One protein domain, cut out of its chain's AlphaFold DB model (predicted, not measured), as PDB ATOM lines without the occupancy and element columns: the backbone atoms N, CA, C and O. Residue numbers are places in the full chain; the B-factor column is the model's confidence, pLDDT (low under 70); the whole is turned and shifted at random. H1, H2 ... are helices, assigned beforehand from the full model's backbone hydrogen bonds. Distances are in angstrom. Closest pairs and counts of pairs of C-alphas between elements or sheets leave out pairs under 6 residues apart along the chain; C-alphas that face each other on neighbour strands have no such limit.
ATOM      1  N   ALA A  64      -6.074 -37.740 -13.566       77.44
ATOM      2  CA  ALA A  64      -7.289 -37.317 -12.877       77.44
ATOM      3  C   ALA A  64      -8.576 -37.632 -13.661       77.44
ATOM      4  O   ALA A  64      -9.559 -38.075 -13.072       77.44
ATOM      5  N   GLY A  65      -8.576 -37.437 -14.982       77.50
ATOM      6  CA  GLY A  65      -9.699 -37.791 -15.849       77.50
ATOM      7  C   GLY A  65      -9.856 -39.299 -16.048       77.50
ATOM      8  O   GLY A  65     -10.978 -39.792 -16.098       77.50
ATOM      9  N   ALA A  66      -8.750 -40.046 -16.119       78.00
ATOM     10  CA  ALA A  66      -8.775 -41.506 -16.172       78.00
ATOM     11  C   ALA A  66      -9.377 -42.093 -14.885       78.00
ATOM     12  O   ALA A  66     -10.218 -42.980 -14.957       78.00
ATOM     13  N   LEU A  67      -9.024 -41.546 -13.718       80.12
ATOM     14  CA  LEU A  67      -9.566 -41.988 -12.430       80.12
ATOM     15  C   LEU A  67     -11.073 -41.711 -12.287       80.12
ATOM     16  O   LEU A  67     -11.786 -42.512 -11.689       80.12
ATOM     17  N   LEU A  68     -11.575 -40.613 -12.867       81.00
ATOM     18  CA  LEU A  68     -13.020 -40.367 -12.953       81.00
ATOM     19  C   LEU A  68     -13.708 -41.291 -13.954       81.00
ATOM     20  O   LEU A  68     -14.822 -41.717 -13.699       81.00
ATOM     21  N   ALA A  69     -13.067 -41.613 -15.079       78.12
ATOM     22  CA  ALA A  69     -13.615 -42.559 -16.051       78.12
ATOM     23  C   ALA A  69     -13.676 -43.997 -15.502       78.12
ATOM     24  O   ALA A  69     -14.561 -44.753 -15.892       78.12
ATOM     25  N   LEU A  70     -12.769 -44.347 -14.581       80.25
ATOM     26  CA  LEU A  70     -12.804 -45.608 -13.846       80.25
ATOM     27  C   LEU A  70     -14.024 -45.692 -12.919       80.25
ATOM     28  O   LEU A  70     -14.617 -46.762 -12.789       80.25
ATOM     29  N   ALA A  71     -14.399 -44.580 -12.283       76.38
ATOM     30  CA  ALA A  71     -15.592 -44.509 -11.454       76.38
ATOM     31  C   ALA A  71     -16.848 -44.471 -12.336       76.38
ATOM     32  O   ALA A  71     -17.063 -43.539 -13.098       76.38
ATOM     33  N   ASN A  72     -17.697 -45.487 -12.231       69.06
ATOM     34  CA  ASN A  72     -19.046 -45.474 -12.791       69.06
ATOM     35  C   ASN A  72     -20.043 -45.427 -11.616       69.06
ATOM     36  O   ASN A  72     -19.736 -46.042 -10.591       69.06
ATOM     37  N   PRO A  73     -21.209 -44.753 -11.708       63.75
ATOM     38  CA  PRO A  73     -22.288 -44.862 -10.719       63.75
ATOM     39  C   PRO A  73     -22.562 -46.290 -10.215       63.75
ATOM     40  O   PRO A  73     -22.792 -46.464  -9.023       63.75
ATOM     41  N   ASP A  74     -22.435 -47.303 -11.078       60.94
ATOM     42  CA  ASP A  74     -22.668 -48.712 -10.719       60.94
ATOM     43  C   ASP A  74     -21.411 -49.471 -10.247       60.94
ATOM     44  O   ASP A  74     -21.507 -50.569  -9.703       60.94
ATOM     45  N   ASN A  75     -20.208 -48.931 -10.475       68.19
ATOM     46  CA  ASN A  75     -18.949 -49.623 -10.192       68.19
ATOM     47  C   ASN A  75     -17.854 -48.613  -9.830       68.19
ATOM     48  O   ASN A  75     -17.196 -48.024 -10.694       68.19
ATOM     49  N   ASN A  76     -17.694 -48.397  -8.528       76.56
ATOM     50  CA  ASN A  76     -16.928 -47.292  -7.980       76.56
ATOM     51  C   ASN A  76     -15.636 -47.783  -7.296       76.56
ATOM     52  O   ASN A  76     -15.724 -48.448  -6.261       76.56
ATOM     53  N   PRO A  77     -14.441 -47.426  -7.809       78.44
ATOM     54  CA  PRO A  77     -13.170 -47.914  -7.278       78.44
ATOM     55  C   PRO A  77     -12.903 -47.463  -5.841       78.44
ATOM     56  O   PRO A  77     -12.174 -48.121  -5.108       78.44
ATOM     57  N   TRP A  78     -13.525 -46.369  -5.399       77.94
ATOM     58  CA  TRP A  78     -13.396 -45.848  -4.036       77.94
ATOM     59  C   TRP A  78     -14.081 -46.722  -2.976       77.94
ATOM     60  O   TRP A  78     -13.842 -46.523  -1.788       77.94
ATOM     61  N   GLY A  79     -14.900 -47.694  -3.392       74.44
ATOM     62  CA  GLY A  79     -15.459 -48.734  -2.525       74.44
ATOM     63  C   GLY A  79     -14.639 -50.029  -2.478       74.44
ATOM     64  O   GLY A  79     -14.991 -50.926  -1.721       74.44
ATOM     65  N   TRP A  80     -13.581 -50.165  -3.286       83.88
ATOM     66  CA  TRP A  80     -12.802 -51.407  -3.383       83.88
ATOM     67  C   TRP A  80     -11.742 -51.482  -2.290       83.88
ATOM     68  O   TRP A  80     -10.952 -50.549  -2.116       83.88
ATOM     69  N   GLY A  81     -11.671 -52.609  -1.578       81.38
ATOM     70  CA  GLY A  81     -10.885 -52.717  -0.344       81.38
ATOM     71  C   GLY A  81      -9.393 -52.453  -0.563       81.38
ATOM     72  O   GLY A  81      -8.744 -51.762   0.227       81.38
ATOM     73  N   ARG A  82      -8.839 -52.928  -1.686       83.19
ATOM     74  CA  ARG A  82      -7.431 -52.689  -2.041       83.19
ATOM     75  C   ARG A  82      -7.154 -51.221  -2.367       83.19
ATOM     76  O   ARG A  82      -6.137 -50.682  -1.930       83.19
ATOM     77  N   TRP A  83      -8.055 -50.571  -3.097       84.00
ATOM     78  CA  TRP A  83      -7.906 -49.162  -3.457       84.00
ATOM     79  C   TRP A  83      -8.074 -48.249  -2.236       84.00
ATOM     80  O   TRP A  83      -7.327 -47.283  -2.083       84.00
ATOM     81  N   GLN A  84      -8.969 -48.591  -1.307       82.50
ATOM     82  CA  GLN A  84      -9.090 -47.917  -0.012       82.50
ATOM     83  C   GLN A  84      -7.829 -48.082   0.841       82.50
ATOM     84  O   GLN A  84      -7.378 -47.120   1.457       82.50
ATOM     85  N   ALA A  85      -7.198 -49.261   0.834       82.75
ATOM     86  CA  ALA A  85      -5.938 -49.477   1.545       82.75
ATOM     87  C   ALA A  85      -4.792 -48.600   0.996       82.75
ATOM     88  O   ALA A  85      -3.967 -48.105   1.766       82.75
ATOM     89  N   ILE A  86      -4.756 -48.377  -0.324       81.75
ATOM     90  CA  ILE A  86      -3.763 -47.517  -0.989       81.75
ATOM     91  C   ILE A  86      -4.062 -46.034  -0.744       81.75
ATOM     92  O   ILE A  86      -3.169 -45.258  -0.400       81.75
ATOM     93  N   THR A  87      -5.316 -45.628  -0.928       79.88
ATOM     94  CA  THR A  87      -5.704 -44.213  -0.898       79.88
ATOM     95  C   THR A  87      -5.995 -43.688   0.503       79.88
ATOM     96  O   THR A  87      -5.908 -42.482   0.720       79.88
ATOM     97  N   ARG A  88      -6.287 -44.587   1.453       77.38
ATOM     98  CA  ARG A  88      -6.739 -44.317   2.829       77.38
ATOM     99  C   ARG A  88      -8.042 -43.521   2.916       77.38
ATOM    100  O   ARG A  88      -8.348 -42.973   3.973       77.38
ATOM    101  N   TYR A  89      -8.809 -43.476   1.829       74.62
ATOM    102  CA  TYR A  89     -10.130 -42.860   1.797       74.62
ATOM    103  C   TYR A  89     -11.208 -43.949   1.879       74.62
ATOM    104  O   TYR A  89     -11.200 -44.849   1.043       74.62
ATOM    105  N   PRO A  90     -12.119 -43.889   2.868       66.75
ATOM    106  CA  PRO A  90     -13.164 -44.898   3.053       66.75
ATOM    107  C   PRO A  90     -14.350 -44.724   2.090       66.75
ATOM    108  O   PRO A  90     -15.143 -45.644   1.917       66.75
ATOM    109  N   THR A  91     -14.490 -43.550   1.471       70.06
ATOM    110  CA  THR A  91     -15.590 -43.202   0.562       70.06
ATOM    111  C   THR A  91     -15.098 -42.316  -0.583       70.06
ATOM    112  O   THR A  91     -13.937 -41.896  -0.625       70.06
ATOM    113  N   THR A  92     -15.975 -42.041  -1.551       75.19
ATOM    114  CA  THR A  92     -15.657 -41.166  -2.685       75.19
ATOM    115  C   THR A  92     -15.343 -39.735  -2.256       75.19
ATOM    116  O   THR A  92     -16.185 -39.103  -1.616       75.19
ATOM    117  N   PRO A  93     -14.222 -39.169  -2.735       71.19
ATOM    118  CA  PRO A  93     -13.780 -37.803  -2.449       71.19
ATOM    119  C   PRO A  93     -14.784 -36.670  -2.710       71.19
ATOM    120  O   PRO A  93     -14.646 -35.587  -2.150       71.19
ATOM    121  N   TRP A  94     -15.745 -36.883  -3.611       75.25
ATOM    122  CA  TRP A  94     -16.663 -35.857  -4.120       75.25
ATOM    123  C   TRP A  94     -18.106 -36.011  -3.612       75.25
ATOM    124  O   TRP A  94     -18.997 -35.345  -4.139       75.25
ATOM    125  N   LEU A  95     -18.370 -36.888  -2.634       68.06
ATOM    126  CA  LEU A  95     -19.675 -36.939  -1.965       68.06
ATOM    127  C   LEU A  95     -19.714 -35.949  -0.797       68.06
ATOM    128  O   LEU A  95     -18.796 -35.886   0.020       68.06
ATOM    129  N   VAL A  96     -20.794 -35.175  -0.740       55.50
ATOM    130  CA  VAL A  96     -21.077 -34.205   0.320       55.50
ATOM    131  C   VAL A  96     -21.943 -34.909   1.361       55.50
ATOM    132  O   VAL A  96     -23.164 -34.823   1.307       55.50
ATOM    133  N   GLU A  97     -21.330 -35.659   2.273       52.91
ATOM    134  CA  GLU A  97     -22.021 -36.110   3.486       52.91
ATOM    135  C   GLU A  97     -21.420 -35.421   4.716       52.91
ATOM    136  O   GLU A  97     -20.198 -35.352   4.897       52.91
ATOM    137  N   ASP A  98     -22.309 -34.867   5.542       49.72
ATOM    138  CA  ASP A  98     -22.001 -34.195   6.798       49.72
ATOM    139  C   ASP A  98     -21.502 -35.210   7.831       49.72
ATOM    140  O   ASP A  98     -22.272 -35.784   8.599       49.72
ATOM    141  N   GLY A  99     -20.190 -35.428   7.881       49.62
ATOM    142  CA  GLY A  99     -19.575 -36.088   9.027       49.62
ATOM    143  C   GLY A  99     -18.293 -36.846   8.722       49.62
ATOM    144  O   GLY A  99     -18.299 -37.910   8.125       49.62
ATOM    145  N   VAL A 100     -17.187 -36.344   9.276       45.31
ATOM    146  CA  VAL A 100     -15.966 -37.099   9.631       45.31
ATOM    147  C   VAL A 100     -14.962 -37.433   8.508       45.31
ATOM    148  O   VAL A 100     -13.794 -37.662   8.820       45.31
ATOM    149  N   HIS A 101     -15.296 -37.357   7.216       51.75
ATOM    150  CA  HIS A 101     -14.342 -37.699   6.136       51.75
ATOM    151  C   HIS A 101     -13.984 -36.527   5.212       51.75
ATOM    152  O   HIS A 101     -14.000 -36.634   3.989       51.75
ATOM    153  N   ASN A 102     -13.626 -35.386   5.809       51.72
ATOM    154  CA  ASN A 102     -13.113 -34.238   5.063       51.72
ATOM    155  C   ASN A 102     -11.742 -34.546   4.443       51.72
ATOM    156  O   ASN A 102     -10.786 -34.873   5.147       51.72
ATOM    157  N   ILE A 103     -11.614 -34.326   3.134       58.16
ATOM    158  CA  ILE A 103     -10.310 -34.096   2.507       58.16
ATOM    159  C   ILE A 103      -9.788 -32.779   3.078       58.16
ATOM    160  O   ILE A 103     -10.426 -31.739   2.928       58.16
ATOM    161  N   VAL A 104      -8.638 -32.841   3.747       53.16
ATOM    162  CA  VAL A 104      -8.113 -31.853   4.713       53.16
ATOM    163  C   VAL A 104      -7.963 -30.415   4.165       53.16
ATOM    164  O   VAL A 104      -7.738 -29.487   4.935       53.16
ATOM    165  N   HIS A 105      -8.126 -30.190   2.858       61.75
ATOM    166  CA  HIS A 105      -7.795 -28.924   2.193       61.75
ATOM    167  C   HIS A 105      -8.928 -28.304   1.359       61.75
ATOM    168  O   HIS A 105      -8.706 -27.266   0.739       61.75
ATOM    169  N   TRP A 106     -10.122 -28.907   1.293       73.62
ATOM    170  CA  TRP A 106     -11.224 -28.357   0.488       73.62
ATOM    171  C   TRP A 106     -12.269 -27.638   1.340       73.62
ATOM    172  O   TRP A 106     -12.821 -28.201   2.287       73.62
ATOM    173  N   SER A 107     -12.585 -26.396   0.959       75.50
ATOM    174  CA  SER A 107     -13.727 -25.661   1.506       75.50
ATOM    175  C   SER A 107     -15.050 -26.339   1.118       75.50
ATOM    176  O   SER A 107     -15.101 -27.191   0.228       75.50
ATOM    177  N   VAL A 108     -16.142 -25.972   1.795       74.69
ATOM    178  CA  VAL A 108     -17.496 -26.451   1.451       74.69
ATOM    179  C   VAL A 108     -17.846 -26.075   0.003       74.69
ATOM    180  O   VAL A 108     -18.248 -26.937  -0.769       74.69
ATOM    181  N   GLN A 109     -17.551 -24.833  -0.394       77.06
ATOM    182  CA  GLN A 109     -17.752 -24.329  -1.759       77.06
ATOM    183  C   GLN A 109     -16.928 -25.104  -2.798       77.06
ATOM    184  O   GLN A 109     -17.437 -25.474  -3.853       77.06
ATOM    185  N   MET A 110     -15.669 -25.425  -2.479       77.12
ATOM    186  CA  MET A 110     -14.806 -26.197  -3.377       77.12
ATOM    187  C   MET A 110     -15.318 -27.630  -3.564       77.12
ATOM    188  O   MET A 110     -15.239 -28.182  -4.659       77.12
ATOM    189  N   ARG A 111     -15.882 -28.235  -2.512       74.38
ATOM    190  CA  ARG A 111     -16.520 -29.554  -2.605       74.38
ATOM    191  C   ARG A 111     -17.748 -29.517  -3.498       74.38
ATOM    192  O   ARG A 111     -17.834 -30.341  -4.396       74.38
ATOM    193  N   GLU A 112     -18.632 -28.542  -3.323       80.12
ATOM    194  CA  GLU A 112     -19.798 -28.358  -4.196       80.12
ATOM    195  C   GLU A 112     -19.385 -28.149  -5.662       80.12
ATOM    196  O   GLU A 112     -19.968 -28.754  -6.566       80.12
ATOM    197  N   ALA A 113     -18.321 -27.376  -5.908       81.31
ATOM    198  CA  ALA A 113     -17.765 -27.171  -7.243       81.31
ATOM    199  C   ALA A 113     -17.208 -28.474  -7.854       81.31
ATOM    200  O   ALA A 113     -17.463 -28.768  -9.027       81.31
ATOM    201  N   VAL A 114     -16.477 -29.280  -7.072       82.62
ATOM    202  CA  VAL A 114     -15.964 -30.596  -7.495       82.62
ATOM    203  C   VAL A 114     -17.116 -31.571  -7.749       82.62
ATOM    204  O   VAL A 114     -17.134 -32.217  -8.795       82.62
ATOM    205  N   SER A 115     -18.104 -31.656  -6.856       82.50
ATOM    206  CA  SER A 115     -19.282 -32.518  -7.013       82.50
ATOM    207  C   SER A 115     -20.095 -32.143  -8.254       82.50
ATOM    208  O   SER A 115     -20.477 -33.022  -9.025       82.50
ATOM    209  N   SER A 116     -20.289 -30.844  -8.501       83.44
ATOM    210  CA  SER A 116     -20.951 -30.320  -9.700       83.44
ATOM    211  C   SER A 116     -20.189 -30.686 -10.980       83.44
ATOM    212  O   SER A 116     -20.782 -31.175 -11.945       83.44
ATOM    213  N   PHE A 117     -18.857 -30.549 -10.979       84.44
ATOM    214  CA  PHE A 117     -18.007 -30.990 -12.090       84.44
ATOM    215  C   PHE A 117     -18.118 -32.502 -12.343       84.44
ATOM    216  O   PHE A 117     -18.274 -32.922 -13.491       84.44
ATOM    217  N   VAL A 118     -18.059 -33.320 -11.291       82.62
ATOM    218  CA  VAL A 118     -18.117 -34.785 -11.392       82.62
ATOM    219  C   VAL A 118     -19.489 -35.261 -11.884       82.62
ATOM    220  O   VAL A 118     -19.553 -36.116 -12.768       82.62
ATOM    221  N   ALA A 119     -20.584 -34.669 -11.402       83.50
ATOM    222  CA  ALA A 119     -21.933 -34.963 -11.890       83.50
ATOM    223  C   ALA A 119     -22.078 -34.635 -13.386       83.50
ATOM    224  O   ALA A 119     -22.585 -35.441 -14.168       83.50
ATOM    225  N   SER A 120     -21.550 -33.481 -13.802       82.38
ATOM    226  CA  SER A 120     -21.526 -33.043 -15.200       82.38
ATOM    227  C   SER A 120     -20.656 -33.969 -16.077       82.38
ATOM    228  O   SER A 120     -21.023 -34.306 -17.207       82.38
ATOM    229  N   PHE A 121     -19.539 -34.475 -15.540       82.94
ATOM    230  CA  PHE A 121     -18.678 -35.460 -16.207       82.94
ATOM    231  C   PHE A 121     -19.380 -36.811 -16.420       82.94
ATOM    232  O   PHE A 121     -19.249 -37.407 -17.494       82.94
ATOM    233  N   PHE A 122     -20.154 -37.287 -15.441       81.50
ATOM    234  CA  PHE A 122     -20.933 -38.523 -15.578       81.50
ATOM    235  C   PHE A 122     -22.127 -38.382 -16.525       81.50
ATOM    236  O   PHE A 122     -22.406 -39.318 -17.271       81.50
ATOM    237  N   ALA A 123     -22.766 -37.209 -16.569       81.38
ATOM    238  CA  ALA A 123     -23.855 -36.915 -17.503       81.38
ATOM    239  C   ALA A 123     -23.393 -36.780 -18.971       81.38
ATOM    240  O   ALA A 123     -24.208 -36.825 -19.894       81.38
ATOM    241  N   THR A 124     -22.088 -36.615 -19.210       80.56
ATOM    242  CA  THR A 124     -21.533 -36.373 -20.547       80.56
ATOM    243  C   THR A 124     -21.280 -37.682 -21.318       80.56
ATOM    244  O   THR A 124     -20.677 -38.615 -20.777       80.56
ATOM    245  N   PRO A 125     -21.654 -37.768 -22.615       74.81
ATOM    246  CA  PRO A 125     -21.371 -38.934 -23.454       74.81
ATOM    247  C   PRO A 125     -19.873 -39.257 -23.550       74.81
ATOM    248  O   PRO A 125     -19.039 -38.351 -23.613       74.81
ATOM    249  N   ALA A 126     -19.523 -40.546 -23.645       66.94
ATOM    250  CA  ALA A 126     -18.136 -41.033 -23.653       66.94
ATOM    251  C   ALA A 126     -17.216 -40.326 -24.674       66.94
ATOM    252  O   ALA A 126     -16.063 -40.036 -24.358       66.94
ATOM    253  N   SER A 127     -17.742 -39.959 -25.849       62.41
ATOM    254  CA  SER A 127     -17.010 -39.251 -26.912       62.41
ATOM    255  C   SER A 127     -16.579 -37.823 -26.549       62.41
ATOM    256  O   SER A 127     -15.619 -37.313 -27.122       62.41
ATOM    257  N   LYS A 128     -17.248 -37.175 -25.585       68.56
ATOM    258  CA  LYS A 128     -16.966 -35.794 -25.148       68.56
ATOM    259  C   LYS A 128     -16.289 -35.707 -23.774       68.56
ATOM    260  O   LYS A 128     -15.815 -34.634 -23.402       68.56
ATOM    261  N   LYS A 129     -16.157 -36.826 -23.046       70.56
ATOM    262  CA  LYS A 129     -15.519 -36.878 -21.712       70.56
ATOM    263  C   LYS A 129     -14.073 -36.372 -21.718       70.56
ATOM    264  O   LYS A 129     -13.656 -35.688 -20.789       70.56
ATOM    265  N   LEU A 130     -13.315 -36.647 -22.782       64.38
ATOM    266  CA  LEU A 130     -11.944 -36.145 -22.930       64.38
ATOM    267  C   LEU A 130     -11.909 -34.613 -23.019       64.38
ATOM    268  O   LEU A 130     -11.181 -33.972 -22.261       64.38
ATOM    269  N   GLN A 131     -12.716 -34.029 -23.911       64.94
ATOM    270  CA  GLN A 131     -12.802 -32.577 -24.094       64.94
ATOM    271  C   GLN A 131     -13.219 -31.895 -22.790       64.94
ATOM    272  O   GLN A 131     -12.654 -30.872 -22.420       64.94
ATOM    273  N   MET A 132     -14.115 -32.525 -22.033       66.38
ATOM    274  CA  MET A 132     -14.544 -32.036 -20.730       66.38
ATOM    275  C   MET A 132     -13.462 -32.100 -19.652       66.38
ATOM    276  O   MET A 132     -13.499 -31.310 -18.730       66.38
ATOM    277  N   THR A 133     -12.462 -32.979 -19.740       63.50
ATOM    278  CA  THR A 133     -11.306 -32.928 -18.815       63.50
ATOM    279  C   THR A 133     -10.266 -31.877 -19.212       63.50
ATOM    280  O   THR A 133      -9.395 -31.545 -18.412       63.50
ATOM    281  N   GLN A 134     -10.351 -31.342 -20.434       63.09
ATOM    282  CA  GLN A 134      -9.356 -30.441 -21.029       63.09
ATOM    283  C   GLN A 134      -9.887 -29.023 -21.303       63.09
ATOM    284  O   GLN A 134      -9.094 -28.129 -21.602       63.09
ATOM    285  N   CYS A 135     -11.202 -28.798 -21.204       62.03
ATOM    286  CA  CYS A 135     -11.844 -27.527 -21.536       62.03
ATOM    287  C   CYS A 135     -11.364 -26.399 -20.604       62.03
ATOM    288  O   CYS A 135     -11.367 -26.531 -19.387       62.03
ATOM    289  N   LYS A 136     -10.909 -25.269 -21.141       56.50
ATOM    290  CA  LYS A 136     -10.338 -24.189 -20.309       56.50
ATOM    291  C   LYS A 136     -11.338 -23.072 -19.988       56.50
ATOM    292  O   LYS A 136     -10.955 -22.082 -19.374       56.50
ATOM    293  N   SER A 137     -12.590 -23.207 -20.428       52.47
ATOM    294  CA  SER A 137     -13.597 -22.143 -20.376       52.47
ATOM    295  C   SER A 137     -15.018 -22.702 -20.220       52.47
ATOM    296  O   SER A 137     -15.800 -22.686 -21.168       52.47
ATOM    297  N   ASP A 138     -15.347 -23.212 -19.034       68.00
ATOM    298  CA  ASP A 138     -16.713 -23.605 -18.667       68.00
ATOM    299  C   ASP A 138     -17.023 -23.296 -17.192       68.00
ATOM    300  O   ASP A 138     -16.152 -22.890 -16.423       68.00
ATOM    301  N   THR A 139     -18.279 -23.486 -16.789       72.81
ATOM    302  CA  THR A 139     -18.775 -23.263 -15.419       72.81
ATOM    303  C   THR A 139     -18.194 -24.233 -14.382       72.81
ATOM    304  O   THR A 139     -18.521 -24.127 -13.205       72.81
ATOM    305  N   HIS A 140     -17.348 -25.188 -14.786       76.19
ATOM    306  CA  HIS A 140     -16.808 -26.250 -13.930       76.19
ATOM    307  C   HIS A 140     -15.271 -26.211 -13.807       76.19
ATOM    308  O   HIS A 140     -14.663 -27.178 -13.336       76.19
ATOM    309  N   VAL A 141     -14.625 -25.113 -14.224       77.25
ATOM    310  CA  VAL A 141     -13.158 -24.951 -14.199       77.25
ATOM    311  C   VAL A 141     -12.590 -25.058 -12.781       77.25
ATOM    312  O   VAL A 141     -11.567 -25.720 -12.586       77.25
ATOM    313  N   GLU A 142     -13.260 -24.464 -11.793       78.31
ATOM    314  CA  GLU A 142     -12.817 -24.465 -10.393       78.31
ATOM    315  C   GLU A 142     -12.793 -25.890  -9.815       78.31
ATOM    316  O   GLU A 142     -11.739 -26.388  -9.406       78.31
ATOM    317  N   GLY A 143     -13.914 -26.616  -9.921       80.88
ATOM    318  CA  GLY A 143     -14.022 -28.007  -9.469       80.88
ATOM    319  C   GLY A 143     -13.053 -28.958 -10.180       80.88
ATOM    320  O   GLY A 143     -12.456 -29.841  -9.561       80.88
ATOM    321  N   ARG A 144     -12.810 -28.756 -11.479       80.81
ATOM    322  CA  ARG A 144     -11.841 -29.561 -12.238       80.81
ATOM    323  C   ARG A 144     -10.400 -29.314 -11.822       80.81
ATOM    324  O   ARG A 144      -9.608 -30.261 -11.756       80.81
ATOM    325  N   THR A 145     -10.047 -28.056 -11.591       81.50
ATOM    326  CA  THR A 145      -8.690 -27.666 -11.195       81.50
ATOM    327  C   THR A 145      -8.378 -28.215  -9.809       81.50
ATOM    328  O   THR A 145      -7.317 -28.812  -9.614       81.50
ATOM    329  N   ALA A 146      -9.337 -28.131  -8.884       80.75
ATOM    330  CA  ALA A 146      -9.228 -28.731  -7.562       80.75
ATOM    331  C   ALA A 146      -9.098 -30.257  -7.619       80.75
ATOM    332  O   ALA A 146      -8.181 -30.812  -7.010       80.75
ATOM    333  N   TRP A 147      -9.932 -30.938  -8.417       84.31
ATOM    334  CA  TRP A 147      -9.833 -32.386  -8.630       84.31
ATOM    335  C   TRP A 147      -8.470 -32.805  -9.198       84.31
ATOM    336  O   TRP A 147      -7.818 -33.722  -8.694       84.31
ATOM    337  N   THR A 148      -7.997 -32.109 -10.230       82.38
ATOM    338  CA  THR A 148      -6.723 -32.429 -10.892       82.38
ATOM    339  C   THR A 148      -5.529 -32.191  -9.965       82.38
ATOM    340  O   THR A 148      -4.594 -32.998  -9.930       82.38
ATOM    341  N   SER A 149      -5.571 -31.118  -9.173       81.00
ATOM    342  CA  SER A 149      -4.540 -30.794  -8.180       81.00
ATOM    343  C   SER A 149      -4.513 -31.820  -7.045       81.00
ATOM    344  O   SER A 149      -3.445 -32.304  -6.679       81.00
ATOM    345  N   PHE A 150      -5.682 -32.248  -6.560       82.25
ATOM    346  CA  PHE A 150      -5.793 -33.307  -5.558       82.25
ATOM    347  C   PHE A 150      -5.205 -34.631  -6.050       82.25
ATOM    348  O   PHE A 150      -4.356 -35.215  -5.375       82.25
ATOM    349  N   VAL A 151      -5.599 -35.094  -7.241       80.31
ATOM    350  CA  VAL A 151      -5.081 -36.357  -7.781       80.31
ATOM    351  C   VAL A 151      -3.575 -36.268  -8.012       80.31
ATOM    352  O   VAL A 151      -2.850 -37.171  -7.614       80.31
ATOM    353  N   SER A 152      -3.071 -35.184  -8.604       78.31
ATOM    354  CA  SER A 152      -1.633 -35.050  -8.886       78.31
ATOM    355  C   SER A 152      -0.764 -34.985  -7.623       78.31
ATOM    356  O   SER A 152       0.286 -35.631  -7.594       78.31
ATOM    357  N   ALA A 153      -1.212 -34.290  -6.573       79.56
ATOM    358  CA  ALA A 153      -0.511 -34.223  -5.289       79.56
ATOM    359  C   ALA A 153      -0.448 -35.593  -4.591       79.56
ATOM    360  O   ALA A 153       0.592 -35.978  -4.052       79.56
ATOM    361  N   ASN A 154      -1.539 -36.364  -4.644       78.12
ATOM    362  CA  ASN A 154      -1.620 -37.645  -3.948       78.12
ATOM    363  C   ASN A 154      -1.039 -38.822  -4.750       78.12
ATOM    364  O   ASN A 154      -0.480 -39.740  -4.151       78.12
ATOM    365  N   TRP A 155      -1.095 -38.798  -6.085       80.06
ATOM    366  CA  TRP A 155      -0.746 -39.932  -6.956       80.06
ATOM    367  C   TRP A 155       0.667 -40.484  -6.739       80.06
ATOM    368  O   TRP A 155       0.860 -41.697  -6.625       80.06
ATOM    369  N   LYS A 156       1.670 -39.597  -6.686       75.56
ATOM    370  CA  LYS A 156       3.077 -39.991  -6.525       75.56
ATOM    371  C   LYS A 156       3.483 -40.100  -5.055       75.56
ATOM    372  O   LYS A 156       4.123 -41.074  -4.684       75.56
ATOM    373  N   LEU A 157       3.146 -39.100  -4.239       72.56
ATOM    374  CA  LEU A 157       3.704 -38.953  -2.890       72.56
ATOM    375  C   LEU A 157       2.925 -39.731  -1.826       72.56
ATOM    376  O   LEU A 157       3.532 -40.338  -0.948       72.56
ATOM    377  N   VAL A 158       1.592 -39.722  -1.910       76.44
ATOM    378  CA  VAL A 158       0.719 -40.253  -0.851       76.44
ATOM    379  C   VAL A 158       0.289 -41.683  -1.164       76.44
ATOM    380  O   VAL A 158       0.487 -42.579  -0.351       76.44
ATOM    381  N   TRP A 159      -0.240 -41.918  -2.364       80.50
ATOM    382  CA  TRP A 159      -0.723 -43.233  -2.798       80.50
ATOM    383  C   TRP A 159       0.398 -44.133  -3.300       80.50
ATOM    384  O   TRP A 159       0.210 -45.341  -3.412       80.50
ATOM    385  N   LYS A 160       1.554 -43.551  -3.656       82.62
ATOM    386  CA  LYS A 160       2.675 -44.255  -4.300       82.62
ATOM    387  C   LYS A 160       2.219 -45.121  -5.484       82.62
ATOM    388  O   LYS A 160       2.865 -46.106  -5.831       82.62
ATOM    389  N   ALA A 161       1.117 -44.740  -6.140       80.31
ATOM    390  CA  ALA A 161       0.501 -45.512  -7.219       80.31
ATOM    391  C   ALA A 161       1.477 -45.670  -8.389       80.31
ATOM    392  O   ALA A 161       1.553 -46.716  -9.028       80.31
ATOM    393  N   GLN A 162       2.297 -44.641  -8.611       79.19
ATOM    394  CA  GLN A 162       3.358 -44.676  -9.601       79.19
ATOM    395  C   GLN A 162       4.455 -45.703  -9.283       79.19
ATOM    396  O   GLN A 162       4.936 -46.362 -10.203       79.19
ATOM    397  N   ASP A 163       4.830 -45.849  -8.010       80.38
ATOM    398  CA  ASP A 163       5.852 -46.804  -7.573       80.38
ATOM    399  C   ASP A 163       5.325 -48.238  -7.664       80.38
ATOM    400  O   ASP A 163       6.062 -49.135  -8.066       80.38
ATOM    401  N   ILE A 164       4.037 -48.445  -7.361       81.94
ATOM    402  CA  ILE A 164       3.351 -49.731  -7.546       81.94
ATOM    403  C   ILE A 164       3.398 -50.131  -9.025       81.94
ATOM    404  O   ILE A 164       3.904 -51.202  -9.344       81.94
ATOM    405  N   ILE A 165       2.983 -49.240  -9.936       82.81
ATOM    406  CA  ILE A 165       3.033 -49.484 -11.389       82.81
ATOM    407  C   ILE A 165       4.463 -49.805 -11.846       82.81
ATOM    408  O   ILE A 165       4.690 -50.780 -12.560       82.81
ATOM    409  N   ASP A 166       5.448 -49.010 -11.423       78.12
ATOM    410  CA  ASP A 166       6.841 -49.182 -11.841       78.12
ATOM    411  C   ASP A 166       7.484 -50.459 -11.270       78.12
ATOM    412  O   ASP A 166       8.382 -51.029 -11.903       78.12
ATOM    413  N   THR A 167       7.039 -50.916 -10.096       82.19
ATOM    414  CA  THR A 167       7.476 -52.169  -9.461       82.19
ATOM    415  C   THR A 167       6.859 -53.372 -10.161       82.19
ATOM    416  O   THR A 167       7.594 -54.258 -10.585       82.19
ATOM    417  N   THR A 168       5.551 -53.358 -10.416       81.00
ATOM    418  CA  THR A 168       4.867 -54.444 -11.131       81.00
ATOM    419  C   THR A 168       5.392 -54.602 -12.559       81.00
ATOM    420  O   THR A 168       5.651 -55.716 -13.006       81.00
ATOM    421  N   LEU A 169       5.661 -53.499 -13.268       76.19
ATOM    422  CA  LEU A 169       6.300 -53.561 -14.590       76.19
ATOM    423  C   LEU A 169       7.727 -54.128 -14.537       76.19
ATOM    424  O   LEU A 169       8.176 -54.707 -15.522       76.19
ATOM    425  N   LYS A 170       8.439 -53.967 -13.411       75.44
ATOM    426  CA  LYS A 170       9.757 -54.584 -13.188       75.44
ATOM    427  C   LYS A 170       9.645 -56.095 -13.045       75.44
ATOM    428  O   LYS A 170      10.428 -56.822 -13.633       75.44
ATOM    429  N   GLU A 171       8.696 -56.544 -12.234       78.12
ATOM    430  CA  GLU A 171       8.500 -57.960 -11.918       78.12
ATOM    431  C   GLU A 171       8.049 -58.761 -13.141       78.12
ATOM    432  O   GLU A 171       8.401 -59.927 -13.272       78.12
ATOM    433  N   GLN A 172       7.317 -58.120 -14.055       72.69
ATOM    434  CA  GLN A 172       6.864 -58.720 -15.313       72.69
ATOM    435  C   GLN A 172       7.858 -58.553 -16.477       72.69
ATOM    436  O   GLN A 172       7.522 -58.884 -17.612       72.69
ATOM    437  N   SER A 173       9.059 -58.013 -16.230       64.38
ATOM    438  CA  SER A 173      10.068 -57.709 -17.261       64.38
ATOM    439  C   SER A 173       9.536 -56.846 -18.420       64.38
ATOM    440  O   SER A 173      10.014 -56.926 -19.545       64.38
ATOM    441  N   CYS A 174       8.530 -56.006 -18.160       63.72
ATOM    442  CA  CYS A 174       7.900 -55.122 -19.150       63.72
ATOM    443  C   CYS A 174       8.441 -53.686 -19.051       63.72
ATOM    444  O   CYS A 174       7.737 -52.710 -19.339       63.72
ATOM    445  N   ARG A 175       9.683 -53.516 -18.578       57.78
ATOM    446  CA  ARG A 175      10.321 -52.200 -18.508       57.78
ATOM    447  C   ARG A 175      10.920 -51.835 -19.868       57.78
ATOM    448  O   ARG A 175      11.697 -52.611 -20.413       57.78
ATOM    449  N   PRO A 176      10.720 -50.591 -20.349       50.97
ATOM    450  CA  PRO A 176      11.298 -50.134 -21.617       50.97
ATOM    451  C   PRO A 176      12.828 -50.266 -21.725       50.97
ATOM    452  O   PRO A 176      13.365 -50.192 -22.822       50.97
ATOM    453  N   TYR A 177      13.536 -50.390 -20.596       48.16
ATOM    454  CA  TYR A 177      14.994 -50.509 -20.554       48.16
ATOM    455  C   TYR A 177      15.505 -51.921 -20.876       48.16
ATOM    456  O   TYR A 177      16.630 -52.039 -21.341       48.16
ATOM    457  N   GLU A 178      14.710 -52.965 -20.637       47.66
ATOM    458  CA  GLU A 178      15.149 -54.367 -20.752       47.66
ATOM    459  C   GLU A 178      14.918 -54.939 -22.164       47.66
ATOM    460  O   GLU A 178      15.625 -55.848 -22.582       47.66
ATOM    461  N   GLU A 179      14.000 -54.360 -22.946       47.97
ATOM    462  CA  GLU A 179      13.619 -54.878 -24.274       47.97
ATOM    463  C   GLU A 179      14.193 -54.075 -25.458       47.97
ATOM    464  O   GLU A 179      14.111 -54.506 -26.610       47.97
ATOM    465  N   TRP A 180      14.853 -52.936 -25.214       45.19
ATOM    466  CA  TRP A 180      15.391 -52.105 -26.304       45.19
ATOM    467  C   TRP A 180      16.684 -52.632 -26.943       45.19
ATOM    468  O   TRP A 180      17.142 -52.063 -27.932       45.19
ATOM    469  N   ALA A 181      17.217 -53.754 -26.448       38.81
ATOM    470  CA  ALA A 181      18.223 -54.545 -27.156       38.81
ATOM    471  C   ALA A 181      17.638 -55.309 -28.370       38.81
ATOM    472  O   ALA A 181      18.400 -55.743 -29.229       38.81
ATOM    473  N   GLY A 182      16.303 -55.453 -28.477       36.34
ATOM    474  CA  GLY A 182      15.651 -56.277 -29.511       36.34
ATOM    475  C   GLY A 182      14.495 -55.637 -30.299       36.34
ATOM    476  O   GLY A 182      14.089 -56.197 -31.314       36.34
ATOM    477  N   GLY A 183      13.961 -54.479 -29.896       40.88
ATOM    478  CA  GLY A 183      12.865 -53.804 -30.608       40.88
ATOM    479  C   GLY A 183      11.953 -53.003 -29.678       40.88
ATOM    480  O   GLY A 183      12.094 -53.058 -28.461       40.88
ATOM    481  N   ASN A 184      11.031 -52.207 -30.231       45.19
ATOM    482  CA  ASN A 184       9.971 -51.596 -29.416       45.19
ATOM    483  C   ASN A 184       9.066 -52.710 -28.855       45.19
ATOM    484  O   ASN A 184       8.708 -53.598 -29.631       45.19
ATOM    485  N   PRO A 185       8.640 -52.656 -27.578       48.56
ATOM    486  CA  PRO A 185       7.692 -53.633 -27.069       48.56
ATOM    487  C   PRO A 185       6.408 -53.599 -27.877       48.56
ATOM    488  O   PRO A 185       5.870 -52.533 -28.193       48.56
ATOM    489  N   THR A 186       5.920 -54.782 -28.216       52.50
ATOM    490  CA  THR A 186       4.659 -54.931 -28.933       52.50
ATOM    491  C   THR A 186       3.506 -54.623 -27.973       52.50
ATOM    492  O   THR A 186       3.574 -54.963 -26.791       52.50
ATOM    493  N   ILE A 187       2.407 -54.041 -28.468       54.66
ATOM    494  CA  ILE A 187       1.176 -53.795 -27.681       54.66
ATOM    495  C   ILE A 187       0.730 -55.074 -26.940       54.66
ATOM    496  O   ILE A 187       0.329 -55.029 -25.779       54.66
ATOM    497  N   ALA A 188       0.928 -56.237 -27.569       53.28
ATOM    498  CA  ALA A 188       0.650 -57.552 -26.999       53.28
ATOM    499  C   ALA A 188       1.458 -57.893 -25.727       53.28
ATOM    500  O   ALA A 188       0.961 -58.631 -24.882       53.28
ATOM    501  N   GLN A 189       2.684 -57.385 -25.564       59.66
ATOM    502  CA  GLN A 189       3.495 -57.604 -24.357       59.66
ATOM    503  C   GLN A 189       3.026 -56.709 -23.208       59.66
ATOM    504  O   GLN A 189       2.899 -57.167 -22.079       59.66
ATOM    505  N   VAL A 190       2.669 -55.460 -23.513       64.44
ATOM    506  CA  VAL A 190       2.110 -54.515 -22.535       64.44
ATOM    507  C   VAL A 190       0.764 -55.011 -21.996       64.44
ATOM    508  O   VAL A 190       0.523 -54.945 -20.793       64.44
ATOM    509  N   HIS A 191      -0.073 -55.600 -22.856       68.56
ATOM    510  CA  HIS A 191      -1.357 -56.180 -22.452       68.56
ATOM    511  C   HIS A 191      -1.202 -57.389 -21.512       68.56
ATOM    512  O   HIS A 191      -2.072 -57.619 -20.675       68.56
ATOM    513  N   LYS A 192      -0.077 -58.125 -21.563       71.44
ATOM    514  CA  LYS A 192       0.203 -59.215 -20.605       71.44
ATOM    515  C   LYS A 192       0.410 -58.711 -19.176       71.44
ATOM    516  O   LYS A 192       0.160 -59.460 -18.240       71.44
ATOM    517  N   ALA A 193       0.829 -57.456 -18.997       74.88
ATOM    518  CA  ALA A 193       1.025 -56.863 -17.677       74.88
ATOM    519  C   ALA A 193      -0.285 -56.363 -17.036       74.88
ATOM    520  O   ALA A 193      -0.306 -56.087 -15.835       74.88
ATOM    521  N   TYR A 194      -1.381 -56.240 -17.798       80.88
ATOM    522  CA  TYR A 194      -2.627 -55.628 -17.315       80.88
ATOM    523  C   TYR A 194      -3.283 -56.390 -16.157       80.88
ATOM    524  O   TYR A 194      -3.644 -55.728 -15.186       80.88
ATOM    525  N   PRO A 195      -3.389 -57.734 -16.168       80.94
ATOM    526  CA  PRO A 195      -3.968 -58.463 -15.038       80.94
ATOM    527  C   PRO A 195      -3.183 -58.258 -13.736       80.94
ATOM    528  O   PRO A 195      -3.767 -58.036 -12.677       80.94
ATOM    529  N   PHE A 196      -1.849 -58.235 -13.819       81.19
ATOM    530  CA  PHE A 196      -0.976 -58.006 -12.665       81.19
ATOM    531  C   PHE A 196      -1.084 -56.572 -12.137       81.19
ATOM    532  O   PHE A 196      -1.123 -56.359 -10.927       81.19
ATOM    533  N   LEU A 197      -1.175 -55.585 -13.035       82.69
ATOM    534  CA  LEU A 197      -1.381 -54.183 -12.669       82.69
ATOM    535  C   LEU A 197      -2.759 -53.951 -12.042       82.69
ATOM    536  O   LEU A 197      -2.859 -53.241 -11.040       82.69
ATOM    537  N   ALA A 198      -3.805 -54.566 -12.597       83.50
ATOM    538  CA  ALA A 198      -5.150 -54.515 -12.039       83.50
ATOM    539  C   ALA A 198      -5.179 -55.098 -10.626       83.50
ATOM    540  O   ALA A 198      -5.690 -54.455  -9.715       83.50
ATOM    541  N   TYR A 199      -4.564 -56.264 -10.421       83.62
ATOM    542  CA  TYR A 199      -4.491 -56.889  -9.105       83.62
ATOM    543  C   TYR A 199      -3.675 -56.049  -8.108       83.62
ATOM    544  O   TYR A 199      -4.084 -55.861  -6.963       83.62
ATOM    545  N   ALA A 200      -2.547 -55.476  -8.538       82.94
ATOM    546  CA  ALA A 200      -1.707 -54.647  -7.677       82.94
ATOM    547  C   ALA A 200      -2.431 -53.378  -7.182       82.94
ATOM    548  O   ALA A 200      -2.304 -53.022  -6.004       82.94
ATOM    549  N   LEU A 201      -3.196 -52.724  -8.066       82.69
ATOM    550  CA  LEU A 201      -3.909 -51.473  -7.784       82.69
ATOM    551  C   LEU A 201      -5.289 -51.693  -7.146       82.69
ATOM    552  O   LEU A 201      -5.661 -50.960  -6.234       82.69
ATOM    553  N   PHE A 202      -6.042 -52.690  -7.602       83.56
ATOM    554  CA  PHE A 202      -7.462 -52.861  -7.280       83.56
ATOM    555  C   PHE A 202      -7.797 -54.198  -6.611       83.56
ATOM    556  O   PHE A 202      -8.889 -54.338  -6.074       83.56
ATOM    557  N   GLY A 203      -6.863 -55.150  -6.559       82.19
ATOM    558  CA  GLY A 203      -7.099 -56.472  -5.975       82.19
ATOM    559  C   GLY A 203      -8.092 -57.300  -6.792       82.19
ATOM    560  O   GLY A 203      -8.228 -57.111  -8.001       82.19
ATOM    561  N   GLU A 204      -8.793 -58.219  -6.126       78.19
ATOM    562  CA  GLU A 204      -9.813 -59.079  -6.749       78.19
ATOM    563  C   GLU A 204     -11.022 -58.274  -7.261       78.19
ATOM    564  O   GLU A 204     -11.635 -58.648  -8.260       78.19
ATOM    565  N   ASP A 205     -11.291 -57.104  -6.668       79.25
ATOM    566  CA  ASP A 205     -12.394 -56.206  -7.041       79.25
ATOM    567  C   ASP A 205     -12.264 -55.623  -8.465       79.25
ATOM    568  O   ASP A 205     -13.244 -55.125  -9.034       79.25
ATOM    569  N   GLY A 206     -11.061 -55.668  -9.049       73.69
ATOM    570  CA  GLY A 206     -10.777 -55.205 -10.410       73.69
ATOM    571  C   GLY A 206     -11.149 -56.202 -11.518       73.69
ATOM    572  O   GLY A 206     -11.133 -55.831 -12.696       73.69
ATOM    573  N   ALA A 207     -11.491 -57.444 -11.165       76.38
ATOM    574  CA  ALA A 207     -11.847 -58.499 -12.110       76.38
ATOM    575  C   ALA A 207     -13.365 -58.711 -12.224       76.38
ATOM    576  O   ALA A 207     -14.126 -58.352 -11.324       76.38
ATOM    577  N   THR A 208     -13.823 -59.273 -13.346       70.44
ATOM    578  CA  THR A 208     -15.240 -59.639 -13.543       70.44
ATOM    579  C   THR A 208     -15.608 -60.943 -12.837       70.44
ATOM    580  O   THR A 208     -16.741 -61.082 -12.385       70.44
ATOM    581  N   ASP A 209     -14.645 -61.860 -12.699       65.88
ATOM    582  CA  ASP A 209     -14.851 -63.202 -12.154       65.88
ATOM    583  C   ASP A 209     -13.993 -63.428 -10.902       65.88
ATOM    584  O   ASP A 209     -12.864 -62.945 -10.818       65.88
ATOM    585  N   ALA A 210     -14.472 -64.267  -9.974       57.19
ATOM    586  CA  ALA A 210     -13.742 -64.687  -8.766       57.19
ATOM    587  C   ALA A 210     -12.395 -65.392  -9.049       57.19
ATOM    588  O   ALA A 210     -11.594 -65.596  -8.142       57.19
ATOM    589  N   THR A 211     -12.134 -65.771 -10.305       53.22
ATOM    590  CA  THR A 211     -10.864 -66.355 -10.766       53.22
ATOM    591  C   THR A 211      -9.858 -65.315 -11.272       53.22
ATOM    592  O   THR A 211      -8.762 -65.689 -11.672       53.22
ATOM    593  N   ALA A 212     -10.219 -64.024 -11.285       59.62
ATOM    594  CA  ALA A 212      -9.401 -62.906 -11.767       59.62
ATOM    595  C   ALA A 212      -8.911 -63.017 -13.230       59.62
ATOM    596  O   ALA A 212      -7.936 -62.373 -13.620       59.62
ATOM    597  N   THR A 213      -9.590 -63.823 -14.055       59.31
ATOM    598  CA  THR A 213      -9.150 -64.140 -15.427       59.31
ATOM    599  C   THR A 213      -9.435 -63.007 -16.421       59.31
ATOM    600  O   THR A 213      -8.659 -62.790 -17.351       59.31
ATOM    601  N   PHE A 214     -10.523 -62.261 -16.213       71.88
ATOM    602  CA  PHE A 214     -10.947 -61.147 -17.062       71.88
ATOM    603  C   PHE A 214     -11.092 -59.868 -16.235       71.88
ATOM    604  O   PHE A 214     -11.581 -59.888 -15.102       71.88
ATOM    605  N   LEU A 215     -10.626 -58.751 -16.794       77.88
ATOM    606  CA  LEU A 215     -10.704 -57.436 -16.163       77.88
ATOM    607  C   LEU A 215     -12.045 -56.783 -16.477       77.88
ATOM    608  O   LEU A 215     -12.582 -56.968 -17.564       77.88
ATOM    609  N   LYS A 216     -12.567 -55.984 -15.541       80.38
ATOM    610  CA  LYS A 216     -13.741 -55.152 -15.829       80.38
ATOM    611  C   LYS A 216     -13.394 -54.141 -16.930       80.38
ATOM    612  O   LYS A 216     -12.315 -53.548 -16.895       80.38
ATOM    613  N   ASP A 217     -14.321 -53.882 -17.851       77.12
ATOM    614  CA  ASP A 217     -14.087 -53.000 -19.009       77.12
ATOM    615  C   ASP A 217     -13.574 -51.601 -18.613       77.12
ATOM    616  O   ASP A 217     -12.675 -51.051 -19.248       77.12
ATOM    617  N   ASN A 218     -14.085 -51.039 -17.510       76.25
ATOM    618  CA  ASN A 218     -13.634 -49.748 -16.980       76.25
ATOM    619  C   ASN A 218     -12.209 -49.794 -16.401       76.25
ATOM    620  O   ASN A 218     -11.487 -48.799 -16.467       76.25
ATOM    621  N   VAL A 219     -11.788 -50.936 -15.846       80.75
ATOM    622  CA  VAL A 219     -10.422 -51.164 -15.352       80.75
ATOM    623  C   VAL A 219      -9.461 -51.317 -16.527       80.75
ATOM    624  O   VAL A 219      -8.371 -50.749 -16.495       80.75
ATOM    625  N   GLN A 220      -9.868 -52.023 -17.582       79.31
ATOM    626  CA  GLN A 220      -9.054 -52.178 -18.784       79.31
ATOM    627  C   GLN A 220      -8.817 -50.830 -19.490       79.31
ATOM    628  O   GLN A 220      -7.663 -50.466 -19.721       79.31
ATOM    629  N   ASP A 221      -9.872 -50.046 -19.738       76.19
ATOM    630  CA  ASP A 221      -9.766 -48.704 -20.342       76.19
ATOM    631  C   ASP A 221      -8.926 -47.750 -19.466       76.19
ATOM    632  O   ASP A 221      -8.114 -46.961 -19.960       76.19
ATOM    633  N   PHE A 222      -9.039 -47.858 -18.136       81.81
ATOM    634  CA  PHE A 222      -8.180 -47.119 -17.211       81.81
ATOM    635  C   PHE A 222      -6.699 -47.504 -17.345       81.81
ATOM    636  O   PHE A 222      -5.840 -46.621 -17.435       81.81
ATOM    637  N   LEU A 223      -6.384 -48.803 -17.375       81.56
ATOM    638  CA  LEU A 223      -5.007 -49.287 -17.485       81.56
ATOM    639  C   LEU A 223      -4.372 -48.904 -18.822       81.56
ATOM    640  O   LEU A 223      -3.234 -48.438 -18.821       81.56
ATOM    641  N   GLU A 224      -5.100 -48.992 -19.936       77.25
ATOM    642  CA  GLU A 224      -4.621 -48.541 -21.250       77.25
ATOM    643  C   GLU A 224      -4.205 -47.059 -21.220       77.25
ATOM    644  O   GLU A 224      -3.117 -46.683 -21.677       77.25
ATOM    645  N   ARG A 225      -5.019 -46.207 -20.584       75.88
ATOM    646  CA  ARG A 225      -4.742 -44.768 -20.447       75.88
ATOM    647  C   ARG A 225      -3.550 -44.484 -19.537       75.88
ATOM    648  O   ARG A 225      -2.683 -43.678 -19.887       75.88
ATOM    649  N   ILE A 226      -3.470 -45.148 -18.383       78.38
ATOM    650  CA  ILE A 226      -2.343 -44.999 -17.449       78.38
ATOM    651  C   ILE A 226      -1.042 -45.507 -18.072       78.38
ATOM    652  O   ILE A 226       0.014 -44.889 -17.885       78.38
ATOM    653  N   MET A 227      -1.102 -46.578 -18.860       74.94
ATOM    654  CA  MET A 227       0.057 -47.114 -19.561       74.94
ATOM    655  C   MET A 227       0.542 -46.173 -20.658       74.94
ATOM    656  O   MET A 227       1.747 -45.926 -20.736       74.94
ATOM    657  N   ALA A 228      -0.353 -45.521 -21.402       70.12
ATOM    658  CA  ALA A 228       0.031 -44.463 -22.339       70.12
ATOM    659  C   ALA A 228       0.761 -43.294 -21.638       70.12
ATOM    660  O   ALA A 228       1.801 -42.816 -22.115       70.12
ATOM    661  N   CYS A 229       0.277 -42.848 -20.471       68.06
ATOM    662  CA  CYS A 229       0.936 -41.808 -19.668       68.06
ATOM    663  C   CYS A 229       2.311 -42.258 -19.145       68.06
ATOM    664  O   CYS A 229       3.303 -41.525 -19.250       68.06
ATOM    665  N   THR A 230       2.380 -43.477 -18.615       70.62
ATOM    666  CA  THR A 230       3.592 -44.082 -18.054       70.62
ATOM    667  C   THR A 230       4.663 -44.258 -19.132       70.62
ATOM    668  O   THR A 230       5.817 -43.868 -18.930       70.62
ATOM    669  N   TRP A 231       4.273 -44.727 -20.318       68.69
ATOM    670  CA  TRP A 231       5.151 -44.896 -21.473       68.69
ATOM    671  C   TRP A 231       5.730 -43.569 -21.969       68.69
ATOM    672  O   TRP A 231       6.939 -43.437 -22.179       68.69
ATOM    673  N   ASN A 232       4.892 -42.534 -22.070       64.12
ATOM    674  CA  ASN A 232       5.339 -41.190 -22.435       64.12
ATOM    675  C   ASN A 232       6.355 -40.618 -21.434       64.12
ATOM    676  O   ASN A 232       7.323 -39.960 -21.833       64.12
ATOM    677  N   ARG A 233       6.181 -40.885 -20.135       69.06
ATOM    678  CA  ARG A 233       7.142 -40.494 -19.093       69.06
ATOM    679  C   ARG A 233       8.471 -41.239 -19.243       69.06
ATOM    680  O   ARG A 233       9.520 -40.591 -19.216       69.06
ATOM    681  N   TYR A 234       8.445 -42.557 -19.456       62.88
ATOM    682  CA  TYR A 234       9.652 -43.351 -19.707       62.88
ATOM    683  C   TYR A 234      10.415 -42.850 -20.934       62.88
ATOM    684  O   TYR A 234      11.613 -42.584 -20.841       62.88
ATOM    685  N   ARG A 235       9.710 -42.599 -22.043       59.03
ATOM    686  CA  ARG A 235      10.272 -42.020 -23.272       59.03
ATOM    687  C   ARG A 235      10.955 -40.672 -23.018       59.03
ATOM    688  O   ARG A 235      12.072 -40.447 -23.483       59.03
ATOM    689  N   LYS A 236      10.321 -39.774 -22.253       60.34
ATOM    690  CA  LYS A 236      10.911 -38.473 -21.879       60.34
ATOM    691  C   LYS A 236      12.175 -38.639 -21.032       60.34
ATOM    692  O   LYS A 236      13.158 -37.945 -21.282       60.34
ATOM    693  N   ASN A 237      12.169 -39.548 -20.057       58.62
ATOM    694  CA  ASN A 237      13.326 -39.800 -19.194       58.62
ATOM    695  C   ASN A 237      14.496 -40.430 -19.972       58.62
ATOM    696  O   ASN A 237      15.634 -39.981 -19.859       58.62
ATOM    697  N   LEU A 238      14.207 -41.390 -20.850       57.62
ATOM    698  CA  LEU A 238      15.180 -41.984 -21.769       57.62
ATOM    699  C   LEU A 238      15.833 -40.937 -22.669       57.62
ATOM    700  O   LEU A 238      17.052 -40.927 -22.824       57.62
TER     701      LEU A 238
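What this domain is: This is residues 64 to 238 of the 702 residues of the protein "Helicase ATP-binding domain-containing protein" of Serpula lacrymans var. lacrymans (strain S7.3) (UniProt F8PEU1). Short H1 lies in the middle of mostly crossed helices: to one side H3 and H5 cross, with H4 near them, and to the other the longest helix, H9, packs on H1 and makes a hairpin with H8, on which H2 and H6 also pack. Two long loops, residues 88 to 107 and 172 to 186, lie toward opposite ends of the longest axis. The printed part has 175 residues with nine named helices, H1 to H9 in order, and no named strand: all helix. It is compact, with a radius of gyration of the C-alphas of 17.1 A and spans of 53 by 38 by 31 A.

How they stand to each other: H9, residues 217 to 238, touches H1, residues 64 to 70, at a shallow tilt of 30 degrees, opposite ways; their closest C-alphas, Asn 218 and Leu 70, are 5.3 A apart. H9 and H8, residues 194 to 206, form a helical hairpin, closest at C-alphas 219 and 206, 6.4 A. H8 touches H2, residues 81 to 87, closest at C-alphas 202 and 82, 5.2 A, and H6, residues 161 to 171, closest at C-alphas 197 and 168, 6.4 A. H5, residues 141 to 157, is about perpendicular to H1, at 88 degrees, and touches it, closest at C-alphas 148 and 64, 5.3 A. H5 touches H3, residues 108 to 123, closest at C-alphas 143 and 114, 3.8 A; H5 and H6 touch only at the corner. H4, residues 129 to 134, is close to but not clearly touching H1, and H7, residues 187 to 192, is near H9. Every O i to N i+4 pair is within hydrogen-bond range in H1, H2, H3, H4, H6 and H9, against 11 of 13 in H5, 1 of 2 in H7 and 6 of 9 in H8.

Where its parts are: H9 is 31.4 A long, H5 24.7 A and H3 22.6 A. H1 begins at C-alpha 64 (-7.289, -37.317, -12.877); H9 ends at C-alpha 238 (15.180, -41.984, -21.769).

The domain as a whole: The farthest C-alphas, Asp 98 and Gly 182, are 56.8 A apart. The printed part has no cut; the links H2 to H3 and H6 to H7 are long. The mean pLDDT of the printed part is 71.5, with 61 residues under 70, among them 95 to 105, 173 to 191 and 231 to 238.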